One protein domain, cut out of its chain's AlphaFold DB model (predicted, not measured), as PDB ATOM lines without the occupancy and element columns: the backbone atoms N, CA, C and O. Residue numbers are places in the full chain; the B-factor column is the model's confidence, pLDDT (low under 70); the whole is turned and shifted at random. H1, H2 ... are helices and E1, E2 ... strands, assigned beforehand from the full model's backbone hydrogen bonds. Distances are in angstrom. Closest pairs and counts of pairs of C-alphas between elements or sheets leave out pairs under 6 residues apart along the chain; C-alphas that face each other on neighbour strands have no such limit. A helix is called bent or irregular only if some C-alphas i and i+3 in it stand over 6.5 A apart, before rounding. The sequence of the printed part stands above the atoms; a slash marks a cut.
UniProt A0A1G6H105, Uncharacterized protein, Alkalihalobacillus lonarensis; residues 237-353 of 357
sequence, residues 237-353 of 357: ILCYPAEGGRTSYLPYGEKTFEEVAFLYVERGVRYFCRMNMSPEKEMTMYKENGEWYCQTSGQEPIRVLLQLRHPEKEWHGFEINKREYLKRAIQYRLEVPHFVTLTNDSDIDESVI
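What this domain is: This is residues 237 to 353 of the 357 residues of an uncharacterized protein of Alkalihalobacillus lonarensis (UniProt A0A1G6H105). A small closed barrel of seven strands, E1 to E7 in chain order round the ring, has helix H2 beside it next to E3, and a winding tail, residues 332 to 353, follows H2. The short helix H1 lies off the barrel, and H2 with the tail extends the longest axis beyond it. The printed part has 117 residues with seven named strands followed by two named helices; the barrel is mixed, the class is mixed, helices and strands, and under half of the residues are in named elements. The whole is compact, with a radius of gyration of the C-alphas of 14.4 A and spans of 40 by 34 by 26 A.

How they stand to each other: E1, residues 237 to 239, and E2, residues 246 to 250, form an antiparallel hairpin, with N 237 and O 250 2.9 A apart. E3, residues 258 to 266, is antiparallel to E2, with N 247 and O 260 at 2.9 A; it bends by 54 degrees at residue 263. E4, residues 269 to 274, E5, residues 281 to 288, E6, residues 291 to 296, and E7, residues 302 to 306, continue the meander, each strand the antiparallel neighbour of the one before. Their pairs within hydrogen-bond range include N 273 and O 261 at 2.8 A, N 272 and O 283 at 2.8 A, N 284 and O 295 at 2.8 A, and N 304 and O 292 at 2.8 A. E7 closes the ring, parallel to E1 at 42 degrees, with N 238 and O 305 at 3.1 A; its pairing is staggered, with E6 over residues 302 to 303 and with E1 over 305 to 306. H1, residues 312 to 317, is not on the barrel; it is only just irregular, with C-alphas 313 and 316 6.8 A apart. H2, residues 322 to 331, is on the barrel at the sheet's level, 2.5 A in height; its closest C-alphas to E3 are those of Lys 322 and Tyr 264, 5.2 A apart. H1 and H2 are apart. In H2 every O i to N i+4 pair is within hydrogen-bond range; in H1 0 of 2 are, beside 2 of 3 O i to N i+3 pairs.

Where its parts are: E1 begins at C-alpha 237, (163.364, 49.407, 123.336). From first to last C-alpha E3 measures 23.1 A, E5 21.8 A, E6 16.8 A, E4 16.0 A and H2 14.4 A. H2 ends at C-alpha 331, (184.851, 47.385, 98.872).

The domain as a whole: The two C-alphas farthest apart, those of Lys 255 and Asp 347, are 43.5 A apart. The printed part has no cut, and no link is long. The mean pLDDT of the printed part is 79.7; residues 242 to 246, 276 to 279, 308 to 310 and 342 to 347 are under 70.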
ATOM      1  N   ILE A 237     163.462  48.227 124.220       85.25
ATOM      2  CA  ILE A 237     163.364  49.407 123.336       85.25
ATOM      3  C   ILE A 237     164.442  49.334 122.262       85.25
ATOM      4  O   ILE A 237     165.615  49.167 122.580       85.25
ATOM      5  N   LEU A 238     164.061  49.508 120.996       85.06
ATOM      6  CA  LEU A 238     165.004  49.602 119.882       85.06
ATOM      7  C   LEU A 238     164.815  50.922 119.137       85.06
ATOM      8  O   LEU A 238     163.714  51.263 118.702       85.06
ATOM      9  N   CYS A 239     165.916  51.649 118.965       83.44
ATOM     10  CA  CYS A 239     165.959  52.914 118.242       83.44
ATOM     11  C   CYS A 239     166.353  52.667 116.781       83.44
ATOM     12  O   CYS A 239     167.531  52.778 116.439       83.44
ATOM     13  N   TYR A 240     165.384  52.317 115.930       78.19
ATOM     14  CA  TYR A 240     165.593  51.971 114.519       78.19
ATOM     15  C   TYR A 240     164.536  52.632 113.610       78.19
ATOM     16  O   TYR A 240     163.353  52.615 113.964       78.19
ATOM     17  N   PRO A 241     164.916  53.167 112.431       71.25
ATOM     18  CA  PRO A 241     166.272  53.295 111.882       71.25
ATOM     19  C   PRO A 241     167.046  54.487 112.479       71.25
ATOM     20  O   PRO A 241     166.453  55.471 112.924       71.25
ATOM     21  N   ALA A 242     168.382  54.404 112.482       65.88
ATOM     22  CA  ALA A 242     169.272  55.440 113.009       65.88
ATOM     23  C   ALA A 242     170.205  56.009 111.922       65.88
ATOM     24  O   ALA A 242     170.890  55.263 111.218       65.88
ATOM     25  N   GLU A 243     170.264  57.343 111.809       56.25
ATOM     26  CA  GLU A 243     171.219  58.046 110.941       56.25
ATOM     27  C   GLU A 243     172.666  57.690 111.326       56.25
ATOM     28  O   GLU A 243     173.058  57.818 112.486       56.25
ATOM     29  N   GLY A 244     173.467  57.248 110.351       56.84
ATOM     30  CA  GLY A 244     174.870  56.869 110.566       56.84
ATOM     31  C   GLY A 244     175.107  55.405 110.960       56.84
ATOM     32  O   GLY A 244     176.226  55.056 111.323       56.84
ATOM     33  N   GLY A 245     174.086  54.539 110.890       57.81
ATOM     34  CA  GLY A 245     174.239  53.077 110.987       57.81
ATOM     35  C   GLY A 245     174.414  52.512 112.403       57.81
ATOM     36  O   GLY A 245     174.404  51.292 112.575       57.81
ATOM     37  N   ARG A 246     174.521  53.369 113.426       63.56
ATOM     38  CA  ARG A 246     174.590  52.962 114.839       63.56
ATOM     39  C   ARG A 246     173.198  52.983 115.455       63.56
ATOM     40  O   ARG A 246     172.656  54.043 115.756       63.56
ATOM     41  N   THR A 247     172.620  51.799 115.593       79.62
ATOM     42  CA  THR A 247     171.334  51.568 116.256       79.62
ATOM     43  C   THR A 247     171.603  51.357 117.751       79.62
ATOM     44  O   THR A 247     172.693  50.945 118.147       79.62
ATOM     45  N   SER A 248     170.633  51.655 118.611       83.56
ATOM     46  CA  SER A 248     170.755  51.392 120.050       83.56
ATOM     47  C   SER A 248     169.618  50.502 120.518       83.56
ATOM     48  O   SER A 248     168.469  50.700 120.115       83.56
ATOM     49  N   TYR A 249     169.944  49.533 121.368       84.88
ATOM     50  CA  TYR A 249     169.003  48.573 121.934       84.88
ATOM     51  C   TYR A 249     169.060  48.619 123.458       84.88
ATOM     52  O   TYR A 249     170.133  48.535 124.043       84.88
ATOM     53  N   LEU A 250     167.908  48.751 124.107       84.56
ATOM     54  CA  LEU A 250     167.748  48.581 125.544       84.56
ATOM     55  C   LEU A 250     167.048  47.241 125.787       84.56
ATOM     56  O   LEU A 250     165.846  47.135 125.505       84.56
ATOM     57  N   PRO A 251     167.763  46.228 126.300       80.56
ATOM     58  CA  PRO A 251     167.147  44.964 126.664       80.56
ATOM     59  C   PRO A 251     166.073  45.146 127.741       80.56
ATOM     60  O   PRO A 251     166.135  46.054 128.573       80.56
ATOM     61  N   TYR A 252     165.085  44.253 127.741       79.31
ATOM     62  CA  TYR A 252     164.107  44.181 128.822       79.31
ATOM     63  C   TYR A 252     164.809  43.968 130.175       79.31
ATOM     64  O   TYR A 252     165.703  43.134 130.289       79.31
ATOM     65  N   GLY A 253     164.396  44.729 131.193       70.31
ATOM     66  CA  GLY A 253     164.958  44.661 132.549       70.31
ATOM     67  C   GLY A 253     166.277  45.417 132.750       70.31
ATOM     68  O   GLY A 253     166.670  45.639 133.897       70.31
ATOM     69  N   GLU A 254     166.922  45.878 131.677       75.69
ATOM     70  CA  GLU A 254     168.197  46.590 131.749       75.69
ATOM     71  C   GLU A 254     168.026  48.109 131.877       75.69
ATOM     72  O   GLU A 254     167.004  48.701 131.518       75.69
ATOM     73  N   LYS A 255     169.055  48.770 132.421       71.88
ATOM     74  CA  LYS A 255     169.053  50.229 132.654       71.88
ATOM     75  C   LYS A 255     169.840  51.020 131.614       71.88
ATOM     76  O   LYS A 255     169.657  52.239 131.543       71.88
ATOM     77  N   THR A 256     170.683  50.355 130.833       75.12
ATOM     78  CA  THR A 256     171.643  50.967 129.910       75.12
ATOM     79  C   THR A 256     171.395  50.509 128.484       75.12
ATOM     80  O   THR A 256     171.202  49.322 128.238       75.12
ATOM     81  N   PHE A 257     171.419  51.457 127.547       80.19
ATOM     82  CA  PHE A 257     171.397  51.131 126.126       80.19
ATOM     83  C   PHE A 257     172.717  50.489 125.710       80.19
ATOM     84  O   PHE A 257     173.793  50.904 126.140       80.19
ATOM     85  N   GLU A 258     172.610  49.516 124.825       83.38
ATOM     86  CA  GLU A 258     173.723  48.892 124.139       83.38
ATOM     87  C   GLU A 258     173.804  49.385 122.698       83.38
ATOM     88  O   GLU A 258     172.784  49.647 122.048       83.38
ATOM     89  N   GLU A 259     175.029  49.484 122.186       82.56
ATOM     90  CA  GLU A 259     175.253  49.763 120.774       82.56
ATOM     91  C   GLU A 259     175.034  48.496 119.943       82.56
ATOM     92  O   GLU A 259     175.613  47.435 120.208       82.56
ATOM     93  N   VAL A 260     174.197  48.622 118.913       85.88
ATOM     94  CA  VAL A 260     173.925  47.554 117.953       85.88
ATOM     95  C   VAL A 260     174.121  48.061 116.525       85.88
ATOM     96  O   VAL A 260     173.676  49.146 116.148       85.88
ATOM     97  N   ALA A 261     174.813  47.279 115.708       86.69
ATOM     98  CA  ALA A 261     175.065  47.605 114.310       86.69
ATOM     99  C   ALA A 261     174.044  46.889 113.428       86.69
ATOM    100  O   ALA A 261     173.899  45.673 113.520       86.69
ATOM    101  N   PHE A 262     173.340  47.624 112.567       89.12
ATOM    102  CA  PHE A 262     172.495  47.007 111.544       89.12
ATOM    103  C   PHE A 262     173.369  46.393 110.444       89.12
ATOM    104  O   PHE A 262     174.313  47.033 109.981       89.12
ATOM    105  N   LEU A 263     173.049  45.167 110.026       88.31
ATOM    106  CA  LEU A 263     173.815  44.426 109.026       88.31
ATOM    107  C   LEU A 263     173.066  44.375 107.692       88.31
ATOM    108  O   LEU A 263     173.514  44.946 106.700       88.31
ATOM    109  N   TYR A 264     171.925  43.688 107.659       89.38
ATOM    110  CA  TYR A 264     171.147  43.474 106.441       89.38
ATOM    111  C   TYR A 264     169.713  43.029 106.742       89.38
ATOM    112  O   TYR A 264     169.363  42.692 107.875       89.38
ATOM    113  N   VAL A 265     168.884  42.992 105.698       90.25
ATOM    114  CA  VAL A 265     167.561  42.360 105.712       90.25
ATOM    115  C   VAL A 265     167.557  41.132 104.817       90.25
ATOM    116  O   VAL A 265     168.052  41.160 103.688       90.25
ATOM    117  N   GLU A 266     166.958  40.054 105.309       88.00
ATOM    118  CA  GLU A 266     166.729  38.837 104.544       88.00
ATOM    119  C   GLU A 266     165.333  38.291 104.854       88.00
ATOM    120  O   GLU A 266     164.981  38.053 106.005       88.00
ATOM    121  N   ARG A 267     164.508  38.132 103.807       85.12
ATOM    122  CA  ARG A 267     163.134  37.597 103.899       85.12
ATOM    123  C   ARG A 267     162.254  38.297 104.954       85.12
ATOM    124  O   ARG A 267     161.435  37.661 105.604       85.12
ATOM    125  N   GLY A 268     162.421  39.612 105.118       82.81
ATOM    126  CA  GLY A 268     161.656  40.428 106.071       82.81
ATOM    127  C   GLY A 268     162.197  40.434 107.507       82.81
ATOM    128  O   GLY A 268     161.696  41.200 108.332       82.81
ATOM    129  N   VAL A 269     163.241  39.650 107.791       89.56
ATOM    130  CA  VAL A 269     163.966  39.644 109.067       89.56
ATOM    131  C   VAL A 269     165.171  40.573 108.964       89.56
ATOM    132  O   VAL A 269     165.925  40.522 107.991       89.56
ATOM    133  N   ARG A 270     165.351  41.440 109.961       91.44
ATOM    134  CA  ARG A 270     166.483  42.372 110.050       91.44
ATOM    135  C   ARG A 270     167.540  41.804 110.982       91.44
ATOM    136  O   ARG A 270     167.213  41.390 112.089       91.44
ATOM    137  N   TYR A 271     168.786  41.831 110.540       90.62
ATOM    138  CA  TYR A 271     169.926  41.278 111.257       90.62
ATOM    139  C   TYR A 271     170.798  42.398 111.814       90.62
ATOM    140  O   TYR A 271     171.110  43.369 111.118       90.62
ATOM    141  N   PHE A 272     171.199  42.244 113.071       90.31
ATOM    142  CA  PHE A 272     172.011  43.181 113.831       90.31
ATOM    143  C   PHE A 272     173.161  42.450 114.536       90.31
ATOM    144  O   PHE A 272     173.041  41.277 114.894       90.31
ATOM    145  N   CYS A 273     174.253  43.167 114.791       87.25
ATOM    146  CA  CYS A 273     175.330  42.735 115.676       87.25
ATOM    147  C   CYS A 273     175.279  43.516 116.995       87.25
ATOM    148  O   CYS A 273     175.247  44.750 116.971       87.25
ATOM    149  N   ARG A 274     175.284  42.822 118.141       85.19
ATOM    150  CA  ARG A 274     175.460  43.450 119.463       85.19
ATOM    151  C   ARG A 274     176.951  43.606 119.758       85.19
ATOM    152  O   ARG A 274     177.624  42.622 120.055       85.19
ATOM    153  N   MET A 275     177.437  44.847 119.708       72.00
ATOM    154  CA  MET A 275     178.871  45.183 119.744       72.00
ATOM    155  C   MET A 275     179.463  45.163 121.165       72.00
ATOM    156  O   MET A 275     180.674  45.088 121.332       72.00
ATOM    157  N   ASN A 276     178.615  45.222 122.199       67.88
ATOM    158  CA  ASN A 276     179.035  45.265 123.607       67.88
ATOM    159  C   ASN A 276     179.214  43.873 124.248       67.88
ATOM    160  O   ASN A 276     179.470  43.783 125.448       67.88
ATOM    161  N   MET A 277     179.047  42.786 123.488       63.31
ATOM    162  CA  MET A 277     179.205  41.414 123.981       63.31
ATOM    163  C   MET A 277     180.490  40.798 123.422       63.31
ATOM    164  O   MET A 277     180.780  40.954 122.243       63.31
ATOM    165  N   SER A 278     181.242  40.076 124.259       63.91
ATOM    166  CA  SER A 278     182.409  39.288 123.838       63.91
ATOM    167  C   SER A 278     182.179  37.806 124.180       63.91
ATOM    168  O   SER A 278     182.152  37.469 125.367       63.91
ATOM    169  N   PRO A 279     181.991  36.910 123.190       66.12
ATOM    170  CA  PRO A 279     181.956  37.184 121.749       66.12
ATOM    171  C   PRO A 279     180.696  37.953 121.319       66.12
ATOM    172  O   PRO A 279     179.670  37.924 122.009       66.12
ATOM    173  N   GLU A 280     180.788  38.626 120.169       77.06
ATOM    174  CA  GLU A 280     179.665  39.339 119.556       77.06
ATOM    175  C   GLU A 280     178.494  38.382 119.302       77.06
ATOM    176  O   GLU A 280     178.679  37.222 118.918       77.06
ATOM    177  N   LYS A 281     177.263  38.864 119.504       83.06
ATOM    178  CA  LYS A 281     176.057  38.055 119.305       83.06
ATOM    179  C   LYS A 281     175.184  38.599 118.188       83.06
ATOM    180  O   LYS A 281     174.918  39.800 118.108       83.06
ATOM    181  N   GLU A 282     174.678  37.671 117.385       87.75
ATOM    182  CA  GLU A 282     173.624  37.923 116.414       87.75
ATOM    183  C   GLU A 282     172.331  38.318 117.133       87.75
ATOM    184  O   GLU A 282     171.901  37.657 118.084       87.75
ATOM    185  N   MET A 283     171.703  39.389 116.659       90.44
ATOM    186  CA  MET A 283     170.365  39.792 117.062       90.44
ATOM    187  C   MET A 283     169.492  39.946 115.823       90.44
ATOM    188  O   MET A 283     169.865  40.622 114.867       90.44
ATOM    189  N   THR A 284     168.310  39.347 115.847       91.81
ATOM    190  CA  THR A 284     167.326  39.453 114.773       91.81
ATOM    191  C   THR A 284     166.125  40.261 115.235       91.81
ATOM    192  O   THR A 284     165.736  40.191 116.399       91.81
ATOM    193  N   MET A 285     165.541  41.030 114.320       91.81
ATOM    194  CA  MET A 285     164.266  41.706 114.520       91.81
ATOM    195  C   MET A 285     163.271  41.260 113.457       91.81
ATOM    196  O   MET A 285     163.538  41.358 112.253       91.81
ATOM    197  N   TYR A 286     162.104  40.822 113.907       91.19
ATOM    198  CA  TYR A 286     161.015  40.373 113.052       91.19
ATOM    199  C   TYR A 286     159.666  40.837 113.599       91.19
ATOM    200  O   TYR A 286     159.550  41.281 114.743       91.19
ATOM    201  N   LYS A 287     158.651  40.768 112.736       89.62
ATOM    202  CA  LYS A 287     157.280  41.155 113.053       89.62
ATOM    203  C   LYS A 287     156.410  39.910 113.065       89.62
ATOM    204  O   LYS A 287     156.347  39.204 112.061       89.62
ATOM    205  N   GLU A 288     155.724  39.668 114.170       89.19
ATOM    206  CA  GLU A 288     154.793  38.555 114.330       89.19
ATOM    207  C   GLU A 288     153.491  39.096 114.927       89.19
ATOM    208  O   GLU A 288     153.510  39.880 115.871       89.19
ATOM    209  N   ASN A 289     152.347  38.760 114.324       85.25
ATOM    210  CA  ASN A 289     151.021  39.232 114.755       85.25
ATOM    211  C   ASN A 289     150.888  40.766 114.911       85.25
ATOM    212  O   ASN A 289     150.105  41.256 115.719       85.25
ATOM    213  N   GLY A 290     151.636  41.538 114.114       82.00
ATOM    214  CA  GLY A 290     151.619  43.006 114.145       82.00
ATOM    215  C   GLY A 290     152.521  43.634 115.214       82.00
ATOM    216  O   GLY A 290     152.687  44.853 115.208       82.00
ATOM    217  N   GLU A 291     153.150  42.822 116.062       85.69
ATOM    218  CA  GLU A 291     154.089  43.254 117.094       85.69
ATOM    219  C   GLU A 291     155.535  42.950 116.685       85.69
ATOM    220  O   GLU A 291     155.807  42.049 115.888       85.69
ATOM    221  N   TRP A 292     156.471  43.745 117.203       89.19
ATOM    222  CA  TRP A 292     157.895  43.602 116.915       89.19
ATOM    223  C   TRP A 292     158.599  42.839 118.025       89.19
ATOM    224  O   TRP A 292     158.414  43.132 119.209       89.19
ATOM    225  N   TYR A 293     159.453  41.908 117.620       89.88
ATOM    226  CA  TYR A 293     160.257  41.097 118.517       89.88
ATOM    227  C   TYR A 293     161.725  41.217 118.143       89.88
ATOM    228  O   TYR A 293     162.075  41.224 116.960       89.88
ATOM    229  N   CYS A 294     162.576  41.283 119.164       89.81
ATOM    230  CA  CYS A 294     164.010  41.102 119.017       89.81
ATOM    231  C   CYS A 294     164.424  39.792 119.675       89.81
ATOM    232  O   CYS A 294     164.060  39.514 120.817       89.81
ATOM    233  N   GLN A 295     165.242  39.015 118.977       89.75
ATOM    234  CA  GLN A 295     165.809  37.780 119.493       89.75
ATOM    235  C   GLN A 295     167.324  37.828 119.355       89.75
ATOM    236  O   GLN A 295     167.855  37.920 118.251       89.75
ATOM    237  N   THR A 296     168.028  37.765 120.484       86.81
ATOM    238  CA  THR A 296     169.481  37.547 120.486       86.81
ATOM    239  C   THR A 296     169.753  36.046 120.457       86.81
ATOM    240  O   THR A 296     169.044  35.283 121.111       86.81
ATOM    241  N   SER A 297     170.777  35.609 119.727       81.75
ATOM    242  CA  SER A 297     171.150  34.195 119.656       81.75
ATOM    243  C   SER A 297     171.367  33.595 121.055       81.75
ATOM    244  O   SER A 297     172.109  34.137 121.885       81.75
ATOM    245  N   GLY A 298     170.668  32.489 121.333       78.25
ATOM    246  CA  GLY A 298     170.652  31.814 122.636       78.25
ATOM    247  C   GLY A 298     169.746  32.445 123.705       78.25
ATOM    248  O   GLY A 298     169.831  32.042 124.862       78.25
ATOM    249  N   GLN A 299     168.905  33.425 123.356       82.56
ATOM    250  CA  GLN A 299     167.915  34.038 124.250       82.56
ATOM    251  C   GLN A 299     166.496  33.902 123.679       82.56
ATOM    252  O   GLN A 299     166.308  33.767 122.465       82.56
ATOM    253  N   GLU A 300     165.499  33.934 124.564       83.88
ATOM    254  CA  GLU A 300     164.094  33.988 124.158       83.88
ATOM    255  C   GLU A 300     163.781  35.316 123.448       83.88
ATOM    256  O   GLU A 300     164.403  36.343 123.747       83.88
ATOM    257  N   PRO A 301     162.847  35.312 122.481       86.38
ATOM    258  CA  PRO A 301     162.422  36.528 121.810       86.38
ATOM    259  C   PRO A 301     161.704  37.456 122.791       86.38
ATOM    260  O   PRO A 301     160.793  37.059 123.512       86.38
ATOM    261  N   ILE A 302     162.106  38.720 122.788       86.69
ATOM    262  CA  ILE A 302     161.552  39.754 123.655       86.69
ATOM    263  C   ILE A 302     160.745  40.708 122.784       86.69
ATOM    264  O   ILE A 302     161.213  41.144 121.731       86.69
ATOM    265  N   ARG A 303     159.535  41.057 123.230       87.62
ATOM    266  CA  ARG A 303     158.734  42.103 122.593       87.62
ATOM    267  C   ARG A 303     159.467  43.436 122.698       87.62
ATOM    268  O   ARG A 303     159.966  43.791 123.765       87.62
ATOM    269  N   VAL A 304     159.499  44.198 121.613       85.62
ATOM    270  CA  VAL A 304     160.217  45.469 121.560       85.62
ATOM    271  C   VAL A 304     159.311  46.600 121.107       85.62
ATOM    272  O   VAL A 304     158.571  46.495 120.130       85.62
ATOM    273  N   LEU A 305     159.403  47.718 121.821       83.38
ATOM    274  CA  LEU A 305     158.864  48.987 121.373       83.38
ATOM    275  C   LEU A 305     159.880  49.660 120.452       83.38
ATOM    276  O   LEU A 305     161.010  49.962 120.850       83.38
ATOM    277  N   LEU A 306     159.455  49.925 119.223       79.56
ATOM    278  CA  LEU A 306     160.249  50.695 118.281       79.56
ATOM    279  C   LEU A 306     160.106  52.181 118.573       79.56
ATOM    280  O   LEU A 306     159.024  52.752 118.431       79.56
ATOM    281  N   GLN A 307     161.216  52.824 118.917       71.06
ATOM    282  CA  GLN A 307     161.296  54.275 118.859       71.06
ATOM    283  C   GLN A 307     161.585  54.682 117.418       71.06
ATOM    284  O   GLN A 307     162.733  54.770 116.980       71.06
ATOM    285  N   LEU A 308     160.499  54.871 116.672       62.84
ATOM    286  CA  LEU A 308     160.528  55.269 115.272       62.84
ATOM    287  C   LEU A 308     161.007  56.718 115.154       62.84
ATOM    288  O   LEU A 308     160.327  57.636 115.609       62.84
ATOM    289  N   ARG A 309     162.147  56.936 114.491       60.81
ATOM    290  CA  ARG A 309     162.472  58.257 113.917       60.81
ATOM    291  C   ARG A 309     161.845  58.466 112.544       60.81
ATOM    292  O   ARG A 309     161.556  59.597 112.179       60.81
ATOM    293  N   HIS A 310     161.629  57.374 111.817       63.47
ATOM    294  CA  HIS A 310     161.070  57.365 110.472       63.47
ATOM    295  C   HIS A 310     159.879  56.404 110.407       63.47
ATOM    296  O   HIS A 310     159.926  55.344 111.047       63.47
ATOM    297  N   PRO A 311     158.826  56.729 109.636       71.00
ATOM    298  CA  PRO A 311     157.718  55.811 109.399       71.00
ATOM    299  C   PRO A 311     158.208  54.520 108.722       71.00
ATOM    300  O   PRO A 311     159.119  54.554 107.900       71.00
ATOM    301  N   GLU A 312     157.561  53.384 109.014       72.25
ATOM    302  CA  GLU A 312     157.928  52.043 108.495       72.25
ATOM    303  C   GLU A 312     158.069  52.012 106.958       72.25
ATOM    304  O   GLU A 312     158.909  51.303 106.414       72.25
ATOM    305  N   LYS A 313     157.304  52.853 106.248       74.25
ATOM    306  CA  LYS A 313     157.353  52.986 104.780       74.25
ATOM    307  C   LYS A 313     158.683  53.531 104.244       74.25
ATOM    308  O   LYS A 313     159.011  53.271 103.091       74.25
ATOM    309  N   GLU A 314     159.433  54.283 105.045       73.69
ATOM    310  CA  GLU A 314     160.714  54.890 104.651       73.69
ATOM    311  C   GLU A 314     161.914  53.966 104.903       73.69
ATOM    312  O   GLU A 314     163.018  54.236 104.433       73.69
ATOM    313  N   TRP A 315     161.718  52.849 105.606       77.94
ATOM    314  CA  TRP A 315     162.807  51.953 105.995       77.94
ATOM    315  C   TRP A 315     163.500  51.290 104.803       77.94
ATOM    316  O   TRP A 315     164.710  51.069 104.838       77.94
ATOM    317  N   HIS A 316     162.768  51.069 103.707       71.69
ATOM    318  CA  HIS A 316     163.308  50.522 102.460       71.69
ATOM    319  C   HIS A 316     164.467  51.342 101.873       71.69
ATOM    320  O   HIS A 316     165.266  50.793 101.124       71.69
ATOM    321  N   GLY A 317     164.584  52.635 102.207       71.62
ATOM    322  CA  GLY A 317     165.714  53.467 101.779       71.62
ATOM    323  C   GLY A 317     167.019  53.194 102.539       71.62
ATOM    324  O   GLY A 317     168.096  53.509 102.036       71.62
ATOM    325  N   PHE A 318     166.936  52.605 103.735       74.88
ATOM    326  CA  PHE A 318     168.080  52.310 104.608       74.88
ATOM    327  C   PHE A 318     168.460  50.825 104.600       74.88
ATOM    328  O   PHE A 318     169.607  50.464 104.862       74.88
ATOM    329  N   GLU A 319     167.486  49.959 104.330       85.62
ATOM    330  CA  GLU A 319     167.632  48.510 104.357       85.62
ATOM    331  C   GLU A 319     168.375  47.991 103.126       85.62
ATOM    332  O   GLU A 319     167.916  48.117 101.994       85.62
ATOM    333  N   ILE A 320     169.515  47.345 103.365       86.75
ATOM    334  CA  ILE A 320     170.286  46.650 102.333       86.75
ATOM    335  C   ILE A 320     170.118  45.141 102.482       86.75
ATOM    336  O   ILE A 320     169.967  44.616 103.589       86.75
ATOM    337  N   ASN A 321     170.153  44.422 101.363       88.62
ATOM    338  CA  ASN A 321     170.146  42.963 101.393       88.62
ATOM    339  C   ASN A 321     171.532  42.407 101.770       88.62
ATOM    340  O   ASN A 321     172.553  43.088 101.652       88.62
ATOM    341  N   LYS A 322     171.572  41.134 102.184       87.62
ATOM    342  CA  LYS A 322     172.802  40.444 102.612       87.62
ATOM    343  C   LYS A 322     173.928  40.522 101.574       87.62
ATOM    344  O   LYS A 322     175.077  40.780 101.922       87.62
ATOM    345  N   ARG A 323     173.601  40.357 100.285       85.75
ATOM    346  CA  ARG A 323     174.576  40.410  99.181       85.75
ATOM    347  C   ARG A 323     175.201  41.799  99.042       85.75
ATOM    348  O   ARG A 323     176.406  41.911  98.835       85.75
ATOM    349  N   GLU A 324     174.396  42.850  99.133       86.88
ATOM    350  CA  GLU A 324     174.859  44.234  99.055       86.88
ATOM    351  C   GLU A 324     175.718  44.613 100.264       86.88
ATOM    352  O   GLU A 324     176.778  45.214 100.084       86.88
ATOM    353  N   TYR A 325     175.320  44.194 101.469       88.00
ATOM    354  CA  TYR A 325     176.121  44.355 102.684       88.00
ATOM    355  C   TYR A 325     177.528  43.761 102.519       88.00
ATOM    356  O   TYR A 325     178.519  44.459 102.725       88.00
ATOM    357  N   LEU A 326     177.629  42.515 102.048       86.06
ATOM    358  CA  LEU A 326     178.911  41.829 101.851       86.06
ATOM    359  C   LEU A 326     179.780  42.487 100.770       86.06
ATOM    360  O   LEU A 326     180.988  42.633 100.950       86.06
ATOM    361  N   LYS A 327     179.179  42.956  99.667       85.50
ATOM    362  CA  LYS A 327     179.907  43.719  98.636       85.50
ATOM    363  C   LYS A 327     180.483  45.022  99.188       85.50
ATOM    364  O   LYS A 327     181.643  45.330  98.918       85.50
ATOM    365  N   ARG A 328     179.698  45.770  99.974       85.38
ATOM    366  CA  ARG A 328     180.176  46.988 100.649       85.38
ATOM    367  C   ARG A 328     181.281  46.658 101.647       85.38
ATOM    368  O   ARG A 328     182.276  47.374 101.690       85.38
ATOM    369  N   ALA A 329     181.145  45.566 102.396       84.69
ATOM    370  CA  ALA A 329     182.169  45.139 103.339       84.69
ATOM    371  C   ALA A 329     183.511  44.863 102.644       84.69
ATOM    372  O   ALA A 329     184.536  45.344 103.112       84.69
ATOM    373  N   ILE A 330     183.510  44.206 101.481       83.12
ATOM    374  CA  ILE A 330     184.733  43.989 100.689       83.12
ATOM    375  C   ILE A 330     185.285  45.309 100.138       83.12
ATOM    376  O   ILE A 330     186.467  45.605 100.307       83.12
ATOM    377  N   GLN A 331     184.437  46.127  99.503       86.25
ATOM    378  CA  GLN A 331     184.851  47.385  98.872       86.25
ATOM    379  C   GLN A 331     185.488  48.359  99.873       86.25
ATOM    380  O   GLN A 331     186.482  49.010  99.558       86.25
ATOM    381  N   TYR A 332     184.914  48.451 101.071       84.75
ATOM    382  CA  TYR A 332     185.345  49.377 102.116       84.75
ATOM    383  C   TYR A 332     186.195  48.714 103.207       84.75
ATOM    384  O   TYR A 332     186.523  49.373 104.189       84.75
ATOM    385  N   ARG A 333     186.566  47.435 103.040       80.94
ATOM    386  CA  ARG A 333     187.316  46.631 104.023       80.94
ATOM    387  C   ARG A 333     186.711  46.681 105.432       80.94
ATOM    388  O   ARG A 333     187.427  46.850 106.416       80.94
ATOM    389  N   LEU A 334     185.389  46.566 105.521       82.38
ATOM    390  CA  LEU A 334     184.684  46.512 106.799       82.38
ATOM    391  C   LEU A 334     184.824  45.122 107.418       82.38
ATOM    392  O   LEU A 334     184.787  44.108 106.722       82.38
ATOM    393  N   GLU A 335     184.938  45.100 108.737       83.44
ATOM    394  CA  GLU A 335     184.916  43.885 109.540       83.44
ATOM    395  C   GLU A 335     183.507  43.273 109.561       83.44
ATOM    396  O   GLU A 335     182.524  43.948 109.878       83.44
ATOM    397  N   VAL A 336     183.412  41.990 109.208       84.56
ATOM    398  CA  VAL A 336     182.160  41.228 109.166       84.56
ATOM    399  C   VAL A 336     182.116  40.253 110.347       84.56
ATOM    400  O   VAL A 336     183.049  39.454 110.490       84.56
ATOM    401  N   PRO A 337     181.042  40.256 111.161       85.50
ATOM    402  CA  PRO A 337     180.900  39.308 112.262       85.50
ATOM    403  C   PRO A 337     180.926  37.849 111.785       85.50
ATOM    404  O   PRO A 337     180.372  37.516 110.731       85.50
ATOM    405  N   HIS A 338     181.531  36.955 112.574       83.06
ATOM    406  CA  HIS A 338     181.702  35.533 112.220       83.06
ATOM    407  C   HIS A 338     180.402  34.783 111.931       83.06
ATOM    408  O   HIS A 338     180.376  33.899 111.078       83.06
ATOM    409  N   PHE A 339     179.308  35.151 112.596       83.19
ATOM    410  CA  PHE A 339     178.009  34.509 112.389       83.19
ATOM    411  C   PHE A 339     177.377  34.831 111.020       83.19
ATOM    412  O   PHE A 339     176.430  34.165 110.607       83.19
ATOM    413  N   VAL A 340     177.893  35.815 110.273       84.06
ATOM    414  CA  VAL A 340     177.417  36.115 108.917       84.06
ATOM    415  C   VAL A 340     178.073  35.156 107.918       84.06
ATOM    416  O   VAL A 340     179.150  35.424 107.385       84.06
ATOM    417  N   THR A 341     177.423  34.030 107.640       76.56
ATOM    418  CA  THR A 341     177.908  33.039 106.664       76.56
ATOM    419  C   THR A 341     177.427  33.343 105.246       76.56
ATOM    420  O   THR A 341     176.320  33.860 105.039       76.56
ATOM    421  N   LEU A 342     178.256  33.019 104.252       69.00
ATOM    422  CA  LEU A 342     177.844  32.978 102.851       69.00
ATOM    423  C   LEU A 342     177.089  31.671 102.595       69.00
ATOM    424  O   LEU A 342     177.505  30.602 103.030       69.00
ATOM    425  N   THR A 343     175.968  31.743 101.887       60.44
ATOM    426  CA  THR A 343     175.368  30.553 101.274       60.44
ATOM    427  C   THR A 343     176.119  30.241  99.983       60.44
ATOM    428  O   THR A 343     176.405  31.169  99.232       60.44
ATOM    429  N   ASN A 344     176.382  28.957  99.711       55.78
ATOM    430  CA  ASN A 344     177.211  28.425  98.608       55.78
ATOM    431  C   ASN A 344     176.880  28.907  97.172       55.78
ATOM    432  O   ASN A 344     177.605  28.566  96.245       55.78
ATOM    433  N   ASP A 345     175.835  29.712  96.983       53.19
ATOM    434  CA  ASP A 345     175.407  30.290  95.703       53.19
ATOM    435  C   ASP A 345     175.907  31.739  95.479       53.19
ATOM    436  O   ASP A 345     175.331  32.484  94.684       53.19
ATOM    437  N   SER A 346     176.937  32.204  96.196       57.00
ATOM    438  CA  SER A 346     177.441  33.577  96.050       57.00
ATOM    439  C   SER A 346     178.699  33.669  95.185       57.00
ATOM    440  O   SER A 346     179.727  33.107  95.542       57.00
ATOM    441  N   ASP A 347     178.673  34.522  94.155       68.19
ATOM    442  CA  ASP A 347     179.855  34.984  93.389       68.19
ATOM    443  C   ASP A 347     180.874  35.791  94.238       68.19
ATOM    444  O   ASP A 347     181.683  36.555  93.708       68.19
ATOM    445  N   ILE A 348     180.764  35.733  95.565       72.94
ATOM    446  CA  ILE A 348     181.557  36.487  96.529       72.94
ATOM    447  C   ILE A 348     182.563  35.519  97.141       72.94
ATOM    448  O   ILE A 348     182.172  34.548  97.783       72.94
ATOM    449  N   ASP A 349     183.848  35.801  96.944       72.94
ATOM    450  CA  ASP A 349     184.936  35.028  97.536       72.94
ATOM    451  C   ASP A 349     185.056  35.338  99.037       72.94
ATOM    452  O   ASP A 349     185.359  36.468  99.436       72.94
ATOM    453  N   GLU A 350     184.805  34.326  99.870       72.94
ATOM    454  CA  GLU A 350     184.856  34.423 101.330       72.94
ATOM    455  C   GLU A 350     186.249  34.789 101.852       72.94
ATOM    456  O   GLU A 350     186.362  35.463 102.875       72.94
ATOM    457  N   SER A 351     187.309  34.403 101.135       73.31
ATOM    458  CA  SER A 351     188.696  34.647 101.547       73.31
ATOM    459  C   SER A 351     189.081  36.131 101.551       73.31
ATOM    460  O   SER A 351     190.053  36.524 102.195       73.31
ATOM    461  N   VAL A 352     188.303  36.970 100.860       78.94
ATOM    462  CA  VAL A 352     188.528  38.418 100.747       78.94
ATOM    463  C   VAL A 352     187.789  39.192 101.851       78.94
ATOM    464  O   VAL A 352     187.965  40.402 101.999       78.94
ATOM    465  N   ILE A 353     186.960  38.514 102.651       79.06
ATOM    466  CA  ILE A 353     186.192  39.130 103.734       79.06
ATOM    467  C   ILE A 353     187.064  39.251 104.986       79.06
ATOM    468  O   ILE A 353     187.569  38.263 105.514       79.06
TER     469      ILE A 353